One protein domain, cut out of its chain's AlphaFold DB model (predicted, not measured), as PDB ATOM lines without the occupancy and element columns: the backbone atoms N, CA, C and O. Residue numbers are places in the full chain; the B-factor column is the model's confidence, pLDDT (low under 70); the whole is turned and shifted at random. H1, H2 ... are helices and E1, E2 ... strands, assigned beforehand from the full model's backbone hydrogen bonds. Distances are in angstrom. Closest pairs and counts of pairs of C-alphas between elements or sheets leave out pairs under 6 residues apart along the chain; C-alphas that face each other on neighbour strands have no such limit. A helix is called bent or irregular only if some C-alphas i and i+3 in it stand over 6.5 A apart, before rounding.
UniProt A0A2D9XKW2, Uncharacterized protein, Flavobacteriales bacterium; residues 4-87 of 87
ATOM      1  N   PHE A   4     -21.705 -35.227  16.941       86.12
ATOM      2  CA  PHE A   4     -22.112 -34.664  15.652       86.12
ATOM      3  C   PHE A   4     -21.131 -33.617  15.090       86.12
ATOM      4  O   PHE A   4     -20.819 -33.610  13.899       86.12
ATOM      5  N   GLU A   5     -20.611 -32.735  15.946       89.06
ATOM      6  CA  GLU A   5     -19.666 -31.688  15.540       89.06
ATOM      7  C   GLU A   5     -18.259 -32.253  15.302       89.06
ATOM      8  O   GLU A   5     -17.537 -31.782  14.424       89.06
ATOM      9  N   GLU A   6     -17.875 -33.313  16.019       92.31
ATOM     10  CA  GLU A   6     -16.617 -34.027  15.773       92.31
ATOM     11  C   GLU A   6     -16.586 -34.669  14.386       92.31
ATOM     12  O   GLU A   6     -15.582 -34.567  13.676       92.31
ATOM     13  N   LEU A   7     -17.689 -35.298  13.977       93.38
ATOM     14  CA  LEU A   7     -17.815 -35.910  12.656       93.38
ATOM     15  C   LEU A   7     -17.792 -34.863  11.538       93.38
ATOM     16  O   LEU A   7     -17.048 -35.026  10.567       93.38
ATOM     17  N   LYS A   8     -18.504 -33.741  11.701       92.25
ATOM     18  CA  LYS A   8     -18.433 -32.623  10.744       92.25
ATOM     19  C   LYS A   8     -17.013 -32.090  10.579       92.25
ATOM     20  O   LYS A   8     -16.555 -31.907   9.454       92.25
ATOM     21  N   ASN A   9     -16.284 -31.907  11.681       94.12
ATOM     22  CA  ASN A   9     -14.890 -31.456  11.645       94.12
ATOM     23  C   ASN A   9     -13.955 -32.458  10.941       94.12
ATOM     24  O   ASN A   9     -12.940 -32.062  10.374       94.12
ATOM     25  N   LYS A  10     -14.306 -33.750  10.930       93.69
ATOM     26  CA  LYS A  10     -13.607 -34.807  10.174       93.69
ATOM     27  C   LYS A  10     -14.033 -34.890   8.697       93.69
ATOM     28  O   LYS A  10     -13.536 -35.763   7.973       93.69
ATOM     29  N   GLY A  11     -14.916 -33.999   8.242       94.94
ATOM     30  CA  GLY A  11     -15.393 -33.909   6.861       94.94
ATOM     31  C   GLY A  11     -16.561 -34.836   6.528       94.94
ATOM     32  O   GLY A  11     -16.785 -35.093   5.348       94.94
ATOM     33  N   PHE A  12     -17.266 -35.364   7.532       96.38
ATOM     34  CA  PHE A  12     -18.494 -36.124   7.307       96.38
ATOM     35  C   PHE A  12     -19.698 -35.189   7.186       96.38
ATOM     36  O   PHE A  12     -19.832 -34.212   7.923       96.38
ATOM     37  N   GLU A  13     -20.606 -35.531   6.283       96.56
ATOM     38  CA  GLU A  13     -21.931 -34.940   6.169       96.56
ATOM     39  C   GLU A  13     -22.963 -35.929   6.718       96.56
ATOM     40  O   GLU A  13     -22.942 -37.107   6.364       96.56
ATOM     41  N   ILE A  14     -23.863 -35.449   7.579       95.81
ATOM     42  CA  ILE A  14     -24.894 -36.265   8.226       95.81
ATOM     43  C   ILE A  14     -26.271 -35.706   7.870       95.81
ATOM     44  O   ILE A  14     -26.515 -34.504   8.013       95.81
ATOM     45  N   LYS A  15     -27.172 -36.579   7.421       95.75
ATOM     46  CA  LYS A  15     -28.543 -36.260   7.020       95.75
ATOM     47  C   LYS A  15     -29.529 -37.174   7.729       95.75
ATOM     48  O   LYS A  15     -29.266 -38.354   7.924       95.75
ATOM     49  N   PHE A  16     -30.684 -36.606   8.052       95.38
ATOM     50  CA  PHE A  16     -31.824 -37.333   8.593       95.38
ATOM     51  C   PHE A  16     -32.994 -37.197   7.628       95.38
ATOM     52  O   PHE A  16     -33.337 -36.078   7.232       95.38
ATOM     53  N   ARG A  17     -33.619 -38.316   7.272       95.12
ATOM     54  CA  ARG A  17     -34.849 -38.350   6.479       95.12
ATOM     55  C   ARG A  17     -35.917 -39.084   7.276       95.12
ATOM     56  O   ARG A  17     -35.675 -40.187   7.752       95.12
ATOM     57  N   LYS A  18     -37.074 -38.445   7.446       93.81
ATOM     58  CA  LYS A  18     -38.246 -39.048   8.086       93.81
ATOM     59  C   LYS A  18     -39.225 -39.495   7.015       93.81
ATOM     60  O   LYS A  18     -39.537 -38.712   6.119       93.81
ATOM     61  N   GLU A  19     -39.708 -40.720   7.133       93.56
ATOM     62  CA  GLU A  19     -40.711 -41.310   6.253       93.56
ATOM     63  C   GLU A  19     -41.804 -41.997   7.072       93.56
ATOM     64  O   GLU A  19     -41.685 -42.139   8.288       93.56
ATOM     65  N   CYS A  20     -42.900 -42.372   6.407       89.00
ATOM     66  CA  CYS A  20     -44.000 -43.139   7.003       89.00
ATOM     67  C   CYS A  20     -44.552 -42.565   8.325       89.00
ATOM     68  O   CYS A  20     -45.054 -43.315   9.157       89.00
ATOM     69  N   GLU A  21     -44.466 -41.245   8.528       90.06
ATOM     70  CA  GLU A  21     -44.913 -40.618   9.772       90.06
ATOM     71  C   GLU A  21     -46.428 -40.763   9.933       90.06
ATOM     72  O   GLU A  21     -47.222 -40.271   9.124       90.06
ATOM     73  N   ASP A  22     -46.821 -41.434  11.008       85.56
ATOM     74  CA  ASP A  22     -48.197 -41.571  11.437       85.56
ATOM     75  C   ASP A  22     -48.347 -41.172  12.917       85.56
ATOM     76  O   ASP A  22     -47.398 -40.842  13.634       85.56
ATOM     77  N   GLY A  23     -49.582 -41.184  13.421       84.38
ATOM     78  CA  GLY A  23     -49.849 -40.863  14.828       84.38
ATOM     79  C   GLY A  23     -49.215 -41.832  15.842       84.38
ATOM     80  O   GLY A  23     -49.361 -41.614  17.043       84.38
ATOM     81  N   LYS A  24     -48.550 -42.907  15.402       85.94
ATOM     82  CA  LYS A  24     -47.930 -43.943  16.238       85.94
ATOM     83  C   LYS A  24     -46.405 -43.935  16.161       85.94
ATOM     84  O   LYS A  24     -45.781 -44.335  17.144       85.94
ATOM     85  N   GLY A  25     -45.816 -43.463  15.070       90.69
ATOM     86  CA  GLY A  25     -44.379 -43.512  14.840       90.69
ATOM     87  C   GLY A  25     -43.953 -42.926  13.499       90.69
ATOM     88  O   GLY A  25     -44.745 -42.298  12.802       90.69
ATOM     89  N   TYR A  26     -42.681 -43.104  13.166       92.88
ATOM     90  CA  TYR A  26     -42.120 -42.757  11.861       92.88
ATOM     91  C   TYR A  26     -40.863 -43.579  11.597       92.88
ATOM     92  O   TYR A  26     -40.169 -43.990  12.527       92.88
ATOM     93  N   ASP A  27     -40.546 -43.745  10.324       93.69
ATOM     94  CA  ASP A  27     -39.291 -44.317   9.868       93.69
ATOM     95  C   ASP A  27     -38.238 -43.213   9.786       93.69
ATOM     96  O   ASP A  27     -38.491 -42.116   9.279       93.69
ATOM     97  N   LEU A  28     -37.046 -43.477  10.303       94.69
ATOM     98  CA  LEU A  28     -35.929 -42.550  10.338       94.69
ATOM     99  C   LEU A  28     -34.723 -43.173   9.650       94.69
ATOM    100  O   LEU A  28     -34.167 -44.167  10.106       94.69
ATOM    101  N   TYR A  29     -34.282 -42.518   8.588       95.44
ATOM    102  CA  TYR A  29     -33.056 -42.846   7.882       95.44
ATOM    103  C   TYR A  29     -31.965 -41.869   8.309       95.44
ATOM    104  O   TYR A  29     -32.123 -40.648   8.182       95.44
ATOM    105  N   LEU A  30     -30.864 -42.412   8.813       95.56
ATOM    106  CA  LEU A  30     -29.626 -41.696   9.084       95.56
ATOM    107  C   LEU A  30     -28.647 -41.992   7.950       95.56
ATOM    108  O   LEU A  30     -28.156 -43.111   7.848       95.56
ATOM    109  N   THR A  31     -28.331 -40.987   7.137       96.31
ATOM    110  CA  THR A  31     -27.305 -41.089   6.094       96.31
ATOM    111  C   THR A  31     -26.063 -40.316   6.524       96.31
ATOM    112  O   THR A  31     -26.126 -39.119   6.813       96.31
ATOM    113  N   ILE A  32     -24.915 -40.979   6.520       96.12
ATOM    114  CA  ILE A  32     -23.596 -40.410   6.786       96.12
ATOM    115  C   ILE A  32     -22.781 -40.539   5.507       96.12
ATOM    116  O   ILE A  32     -22.761 -41.598   4.890       96.12
ATOM    117  N   SER A  33     -22.116 -39.474   5.078       96.69
ATOM    118  CA  SER A  33     -21.375 -39.460   3.813       96.69
ATOM    119  C   SER A  33     -20.069 -38.687   3.923       96.69
ATOM    120  O   SER A  33     -19.925 -37.796   4.761       96.69
ATOM    121  N   LYS A  34     -19.090 -39.055   3.095       96.69
ATOM    122  CA  LYS A  34     -17.789 -38.390   2.994       96.69
ATOM    123  C   LYS A  34     -17.198 -38.657   1.615       96.69
ATOM    124  O   LYS A  34     -16.860 -39.795   1.287       96.69
ATOM    125  N   GLY A  35     -17.068 -37.599   0.815       94.44
ATOM    126  CA  GLY A  35     -16.764 -37.741  -0.609       94.44
ATOM    127  C   GLY A  35     -17.853 -38.562  -1.299       94.44
ATOM    128  O   GLY A  35     -19.033 -38.299  -1.096       94.44
ATOM    129  N   ASP A  36     -17.450 -39.587  -2.048       95.25
ATOM    130  CA  ASP A  36     -18.377 -40.471  -2.767       95.25
ATOM    131  C   ASP A  36     -18.860 -41.673  -1.931       95.25
ATOM    132  O   ASP A  36     -19.674 -42.458  -2.407       95.25
ATOM    133  N   SER A  37     -18.354 -41.855  -0.704       96.50
ATOM    134  CA  SER A  37     -18.731 -42.966   0.189       96.50
ATOM    135  C   SER A  37     -19.893 -42.586   1.104       96.50
ATOM    136  O   SER A  37     -20.018 -41.422   1.500       96.50
ATOM    137  N   TRP A  38     -20.710 -43.571   1.486       96.69
ATOM    138  CA  TRP A  38     -21.824 -43.361   2.412       96.69
ATOM    139  C   TRP A  38     -22.184 -44.604   3.231       96.69
ATOM    140  O   TRP A  38     -21.868 -45.731   2.853       96.69
ATOM    141  N   LEU A  39     -22.863 -44.352   4.346       95.69
ATOM    142  CA  LEU A  39     -23.449 -45.298   5.287       95.69
ATOM    143  C   LEU A  39     -24.882 -44.829   5.577       95.69
ATOM    144  O   LEU A  39     -25.069 -43.682   5.973       95.69
ATOM    145  N   GLU A  40     -25.884 -45.671   5.355       96.06
ATOM    146  CA  GLU A  40     -27.290 -45.403   5.661       96.06
ATOM    147  C   GLU A  40     -27.813 -46.451   6.636       96.06
ATOM    148  O   GLU A  40     -27.565 -47.646   6.485       96.06
ATOM    149  N   ILE A  41     -28.514 -45.985   7.665       94.69
ATOM    150  CA  ILE A  41     -29.046 -46.825   8.732       94.69
ATOM    151  C   ILE A  41     -30.514 -46.474   8.922       94.69
ATOM    152  O   ILE A  41     -30.876 -45.292   8.978       94.69
ATOM    153  N   PHE A  42     -31.346 -47.503   9.039       94.38
ATOM    154  CA  PHE A  42     -32.777 -47.368   9.240       94.38
ATOM    155  C   PHE A  42     -33.177 -47.605  10.700       94.38
ATOM    156  O   PHE A  42     -32.705 -48.532  11.361       94.38
ATOM    157  N   TYR A  43     -34.104 -46.777  11.179       93.19
ATOM    158  CA  TYR A  43     -34.714 -46.856  12.500       93.19
ATOM    159  C   TYR A  43     -36.230 -46.702  12.390       93.19
ATOM    160  O   TYR A  43     -36.711 -45.712  11.850       93.19
ATOM    161  N   SER A  44     -36.992 -47.615  12.985       92.56
ATOM    162  CA  SER A  44     -38.437 -47.444  13.180       92.56
ATOM    163  C   SER A  44     -38.694 -46.849  14.566       92.56
ATOM    164  O   SER A  44     -38.435 -47.500  15.580       92.56
ATOM    165  N   MET A  45     -39.206 -45.618  14.623       91.94
ATOM    166  CA  MET A  45     -39.394 -44.823  15.845       91.94
ATOM    167  C   MET A  45     -40.844 -44.875  16.345       91.94
ATOM    168  O   MET A  45     -41.777 -44.751  15.556       91.94
ATOM    169  N   SER A  46     -41.068 -44.969  17.664       88.00
ATOM    170  CA  SER A  46     -42.421 -45.042  18.258       88.00
ATOM    171  C   SER A  46     -42.821 -43.800  19.071       88.00
ATOM    172  O   SER A  46     -42.464 -43.670  20.245       88.00
ATOM    173  N   ASN A  47     -43.743 -42.987  18.544       80.94
ATOM    174  CA  ASN A  47     -44.341 -41.834  19.239       80.94
ATOM    175  C   ASN A  47     -45.076 -42.228  20.534       80.94
ATOM    176  O   ASN A  47     -45.117 -41.461  21.493       80.94
ATOM    177  N   SER A  48     -45.640 -43.440  20.586       78.56
ATOM    178  CA  SER A  48     -46.417 -43.921  21.741       78.56
ATOM    179  C   SER A  48     -45.580 -44.266  22.980       78.56
ATOM    180  O   SER A  48     -46.121 -44.351  24.082       78.56
ATOM    181  N   LYS A  49     -44.268 -44.471  22.807       76.00
ATOM    182  CA  LYS A  49     -43.352 -44.915  23.869       76.00
ATOM    183  C   LYS A  49     -42.260 -43.884  24.181       76.00
ATOM    184  O   LYS A  49     -41.623 -43.998  25.220       76.00
ATOM    185  N   GLY A  50     -42.064 -42.863  23.342       76.38
ATOM    186  CA  GLY A  50     -40.980 -41.880  23.470       76.38
ATOM    187  C   GLY A  50     -39.843 -42.174  22.487       76.38
ATOM    188  O   GLY A  50     -40.104 -42.529  21.345       76.38
ATOM    189  N   TYR A  51     -38.583 -42.063  22.915       77.75
ATOM    190  CA  TYR A  51     -37.406 -42.355  22.072       77.75
ATOM    191  C   TYR A  51     -37.094 -43.852  22.011       77.75
ATOM    192  O   TYR A  51     -35.980 -44.284  22.311       77.75
ATOM    193  N   TYR A  52     -38.121 -44.636  21.678       83.69
ATOM    194  CA  TYR A  52     -37.984 -46.068  21.489       83.69
ATOM    195  C   TYR A  52     -37.866 -46.414  20.012       83.69
ATOM    196  O   TYR A  52     -38.606 -45.847  19.199       83.69
ATOM    197  N   PHE A  53     -36.980 -47.350  19.684       86.31
ATOM    198  CA  PHE A  53     -36.674 -47.701  18.307       86.31
ATOM    199  C   PHE A  53     -36.423 -49.196  18.106       86.31
ATOM    200  O   PHE A  53     -36.154 -49.934  19.048       86.31
ATOM    201  N   THR A  54     -36.477 -49.613  16.848       86.56
ATOM    202  CA  THR A  54     -35.827 -50.831  16.351       86.56
ATOM    203  C   THR A  54     -34.988 -50.431  15.149       86.56
ATOM    204  O   THR A  54     -35.493 -49.700  14.290       86.56
ATOM    205  N   SER A  55     -33.733 -50.861  15.076       86.06
ATOM    206  CA  SER A  55     -32.926 -50.683  13.871       86.06
ATOM    207  C   SER A  55     -33.052 -51.911  12.973       86.06
ATOM    208  O   SER A  55     -33.201 -53.039  13.442       86.06
ATOM    209  N   ASP A  56     -33.022 -51.682  11.670       82.00
ATOM    210  CA  ASP A  56     -32.905 -52.739  10.670       82.00
ATOM    211  C   ASP A  56     -31.893 -52.273   9.623       82.00
ATOM    212  O   ASP A  56     -31.755 -51.073   9.414       82.00
ATOM    213  N   SER A  57     -31.203 -53.231   9.006       78.88
ATOM    214  CA  SER A  57     -30.447 -53.125   7.756       78.88
ATOM    215  C   SER A  57     -29.561 -51.879   7.595       78.88
ATOM    216  O   SER A  57     -30.011 -50.754   7.401       78.88
ATOM    217  N   VAL A  58     -28.249 -52.109   7.593       87.88
ATOM    218  CA  VAL A  58     -27.253 -51.080   7.287       87.88
ATOM    219  C   VAL A  58     -26.845 -51.212   5.826       87.88
ATOM    220  O   VAL A  58     -26.272 -52.231   5.439       87.88
ATOM    221  N   ASP A  59     -27.094 -50.167   5.043       93.00
ATOM    222  CA  ASP A  59     -26.614 -50.066   3.669       93.00
ATOM    223  C   ASP A  59     -25.393 -49.148   3.609       93.00
ATOM    224  O   ASP A  59     -25.281 -48.159   4.332       93.00
ATOM    225  N   CYS A  60     -24.437 -49.464   2.743       93.19
ATOM    226  CA  CYS A  60     -23.215 -48.682   2.633       93.19
ATOM    227  C   CYS A  60     -22.562 -48.821   1.259       93.19
ATOM    228  O   CYS A  60     -22.755 -49.802   0.538       93.19
ATOM    229  N   TYR A  61     -21.749 -47.829   0.901       95.75
ATOM    230  CA  TYR A  61     -21.009 -47.788  -0.355       95.75
ATOM    231  C   TYR A  61     -19.537 -47.445  -0.133       95.75
ATOM    232  O   TYR A  61     -19.197 -46.549   0.647       95.75
ATOM    233  N   ALA A  62     -18.672 -48.142  -0.877       94.00
ATOM    234  CA  ALA A  62     -17.217 -48.032  -0.807       94.00
ATOM    235  C   ALA A  62     -16.699 -48.193   0.634       94.00
ATOM    236  O   ALA A  62     -16.921 -49.237   1.246       94.00
ATOM    237  N   GLU A  63     -16.012 -47.191   1.186       91.94
ATOM    238  CA  GLU A  63     -15.453 -47.275   2.541       91.94
ATOM    239  C   GLU A  63     -16.502 -47.085   3.646       91.94
ATOM    240  O   GLU A  63     -16.186 -47.292   4.815       91.94
ATOM    241  N   GLY A  64     -17.748 -46.736   3.296       91.44
ATOM    242  CA  GLY A  64     -18.812 -46.445   4.258       91.44
ATOM    243  C   GLY A  64     -19.086 -47.571   5.257       91.44
ATOM    244  O   GLY A  64     -19.314 -47.306   6.431       91.44
ATOM    245  N   CYS A  65     -18.978 -48.830   4.819       89.00
ATOM    246  CA  CYS A  65     -19.195 -50.008   5.666       89.00
ATOM    247  C   CYS A  65     -18.110 -50.200   6.735       89.00
ATOM    248  O   CYS A  65     -18.310 -50.931   7.699       89.00
ATOM    249  N   GLY A  66     -16.925 -49.622   6.514       90.50
ATOM    250  CA  GLY A  66     -15.768 -49.755   7.398       90.50
ATOM    251  C   GLY A  66     -15.622 -48.601   8.383       90.50
ATOM    252  O   GLY A  66     -14.633 -48.549   9.113       90.50
ATOM    253  N   TRP A  67     -16.549 -47.643   8.378       93.50
ATOM    254  CA  TRP A  67     -16.499 -46.519   9.296       93.50
ATOM    255  C   TRP A  67     -16.926 -46.948  10.699       93.50
ATOM    256  O   TRP A  67     -18.042 -47.409  10.908       93.50
ATOM    257  N   ASP A  68     -16.036 -46.743  11.666       91.12
ATOM    258  CA  ASP A  68     -16.314 -46.923  13.091       91.12
ATOM    259  C   ASP A  68     -17.065 -45.691  13.624       91.12
ATOM    260  O   ASP A  68     -16.470 -44.750  14.163       91.12
ATOM    261  N   ILE A  69     -18.367 -45.634  13.330       92.50
ATOM    262  CA  ILE A  69     -19.250 -44.527  13.700       92.50
ATOM    263  C   ILE A  69     -20.326 -45.009  14.663       92.50
ATOM    264  O   ILE A  69     -21.095 -45.916  14.359       92.50
ATOM    265  N   ASP A  70     -20.428 -44.309  15.786       93.31
ATOM    266  CA  ASP A  70     -21.478 -44.512  16.773       93.31
ATOM    267  C   ASP A  70     -22.761 -43.794  16.333       93.31
ATOM    268  O   ASP A  70     -23.022 -42.627  16.644       93.31
ATOM    269  N   HIS A  71     -23.557 -44.488  15.528       91.19
ATOM    270  CA  HIS A  71     -24.807 -43.960  15.002       91.19
ATOM    271  C   HIS A  71     -25.876 -43.723  16.079       91.19
ATOM    272  O   HIS A  71     -26.723 -42.845  15.912       91.19
ATOM    273  N   GLU A  72     -25.826 -44.440  17.205       90.56
ATOM    274  CA  GLU A  72     -26.743 -44.202  18.323       90.56
ATOM    275  C   GLU A  72     -26.409 -42.884  19.014       90.56
ATOM    276  O   GLU A  72     -27.302 -42.067  19.239       90.56
ATOM    277  N   GLN A  73     -25.123 -42.603  19.244       93.00
ATOM    278  CA  GLN A  73     -24.694 -41.324  19.803       93.00
ATOM    279  C   GLN A  73     -25.065 -40.139  18.897       93.00
ATOM    280  O   GLN A  73     -25.435 -39.071  19.396       93.00
ATOM    281  N   ILE A  74     -25.020 -40.314  17.568       93.56
ATOM    282  CA  ILE A  74     -25.513 -39.312  16.603       93.56
ATOM    283  C   ILE A  74     -27.000 -39.019  16.827       93.56
ATOM    284  O   ILE A  74     -27.411 -37.856  16.821       93.56
ATOM    285  N   LEU A  75     -27.813 -40.058  17.019       91.56
ATOM    286  CA  LEU A  75     -29.244 -39.902  17.254       91.56
ATOM    287  C   LEU A  75     -29.540 -39.286  18.623       91.56
ATOM    288  O   LEU A  75     -30.376 -38.386  18.706       91.56
ATOM    289  N   CYS A  76     -28.830 -39.696  19.675       91.75
ATOM    290  CA  CYS A  76     -28.904 -39.071  20.996       91.75
ATOM    291  C   CYS A  76     -28.623 -37.561  20.915       91.75
ATOM    292  O   CYS A  76     -29.407 -36.747  21.412       91.75
ATOM    293  N   ASP A  77     -27.567 -37.166  20.193       92.75
ATOM    294  CA  ASP A  77     -27.226 -35.760  19.955       92.75
ATOM    295  C   ASP A  77     -28.321 -34.995  19.195       92.75
ATOM    296  O   ASP A  77     -28.572 -33.820  19.507       92.75
ATOM    297  N   TYR A  78     -28.943 -35.648  18.202       90.81
ATOM    298  CA  TYR A  78     -30.011 -35.096  17.362       90.81
ATOM    299  C   TYR A  78     -31.309 -34.873  18.145       90.81
ATOM    300  O   TYR A  78     -31.912 -33.804  18.044       90.81
ATOM    301  N   PHE A  79     -31.715 -35.846  18.962       89.31
ATOM    302  CA  PHE A  79     -32.916 -35.759  19.794       89.31
ATOM    303  C   PHE A  79     -32.702 -35.000  21.108       89.31
ATOM    304  O   PHE A  79     -33.673 -34.592  21.745       89.31
ATOM    305  N   GLY A  80     -31.449 -34.774  21.508       90.19
ATOM    306  CA  GLY A  80     -31.115 -34.132  22.777       90.19
ATOM    307  C   GLY A  80     -31.402 -35.025  23.984       90.19
ATOM    308  O   GLY A  80     -31.868 -34.528  25.007       90.19
ATOM    309  N   VAL A  81     -31.148 -36.328  23.850       89.38
ATOM    310  CA  VAL A  81     -31.323 -37.336  24.906       89.38
ATOM    311  C   VAL A  81     -30.005 -38.022  25.227       89.38
ATOM    312  O   VAL A  81     -29.070 -37.972  24.434       89.38
ATOM    313  N   GLU A  82     -29.922 -38.646  26.399       87.75
ATOM    314  CA  GLU A  82     -28.719 -39.372  26.827       87.75
ATOM    315  C   GLU A  82     -28.657 -40.788  26.243       87.75
ATOM    316  O   GLU A  82     -27.580 -41.258  25.893       87.75
ATOM    317  N   GLU A  83     -29.807 -41.445  26.101       88.81
ATOM    318  CA  GLU A  83     -29.919 -42.812  25.592       88.81
ATOM    319  C   GLU A  83     -31.181 -42.970  24.736       88.81
ATOM    320  O   GLU A  83     -32.228 -42.370  25.014       88.81
ATOM    321  N   LEU A  84     -31.085 -43.812  23.710       88.12
ATOM    322  CA  LEU A  84     -32.241 -44.371  23.025       88.12
ATOM    323  C   LEU A  84     -32.625 -45.707  23.670       88.12
ATOM    324  O   LEU A  84     -31.789 -46.376  24.274       88.12
ATOM    325  N   LYS A  85     -33.889 -46.112  23.537       88.12
ATOM    326  CA  LYS A  85     -34.373 -47.381  24.100       88.12
ATOM    327  C   LYS A  85     -34.830 -48.319  22.997       88.12
ATOM    328  O   LYS A  85     -35.659 -47.948  22.180       88.12
ATOM    329  N   GLU A  86     -34.328 -49.541  22.971       84.12
ATOM    330  CA  GLU A  86     -34.817 -50.537  22.015       84.12
ATOM    331  C   GLU A  86     -36.209 -51.066  22.435       84.12
ATOM    332  O   GLU A  86     -36.543 -51.053  23.627       84.12
ATOM    333  N   ILE A  87     -37.057 -51.455  21.469       80.25
ATOM    334  CA  ILE A  87     -38.422 -51.990  21.700       80.25
ATOM    335  C   ILE A  87     -38.430 -53.495  21.944       80.25
ATOM    336  O   ILE A  87     -37.752 -54.226  21.196       80.25
TER     337      ILE A  87
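AT A GLANCE: This is residues 4 to 87 of the 87 residues of an uncharacterized protein of Flavobacteriales bacterium (UniProt A0A2D9XKW2). A long, twisted sheet of four strands forms a wall, with the short helix H3 crossing over one face, H2 on that same face beside the strands, and the other face bare. H1 only grazes the sheet, and after H3 the last residues fold back so that residues 85 to 86 pair with the beginning of E4. The printed part has 84 residues with three named helices and four named strands, in the order H1 E1 E2 E3 E4 H2 H3; the sheet's order is E1 - E2 - E3 - E4, all antiparallel, and the class is mixed, helices and strands. The whole is compact, with a radius of gyration of the C-alphas of 13.0 A, and elongated, spanning 37 by 23 by 17 A.

IN THESE COORDINATES: H1, residues 4 to 9, begins at C-alpha 4 (-22.112, -34.664, 15.652). E1, residues 13 to 19, is 19.8 A long; E2, residues 25 to 34, is 29.6 A; E3, residues 37 to 46, is 29.9 A. E4, residues 52 to 61, measures 27.7 A and bends by 52 degrees at residue 56. H2, residues 62 to 66, is irregular: C-alphas 62 and 65 are 7.1 A apart. H3, residues 71 to 79, is 12.5 A long and ends at C-alpha 79 (-32.916, -35.759, 19.794).

HOW THE PARTS SIT: The strands E1 E2 E3 E4 form a meander, each the antiparallel neighbour of the one before. In the hairpin E1 and E2, N 15 and O 31 are within hydrogen-bond range at 2.8 A. In the hairpin E2 and E3, N 28 and O 43 are 2.7 A apart; in the hairpin E3 and E4, N 40 and O 59 are 2.8 A apart. Residues 52 to 53 of E4 pair with residues 85 to 86, parallel. H3 is on the sheet at a height of 9.8 A, over E1 and only just over E2, with 3 of its C-alphas there. It runs across the strands, at 72 degrees to E1 on the local plane. H2 is on the same face at a height of 4.9 A; its closest C-alphas to E3 are those of Gly 64 and Trp 38, 4.7 A. H1 only grazes the sheet with residues 4 to 8. H1 and H3 are close but not clearly touching, the closest C-alphas being those of Phe 4 and Ile 74, 5.8 A. In H1 and H3 every O i to N i+4 pair is within hydrogen-bond range; in H2 0 of 1 is, and 1 of 2 O i to N i+3 pairs.

THE WHOLE: The C-alphas farthest apart are those of Gly 35 and Ser 48, 37.6 A. The printed part has no cut, and the links between the named elements are tight. The mean pLDDT of the printed part is 90.7, and no printed residue is under 70.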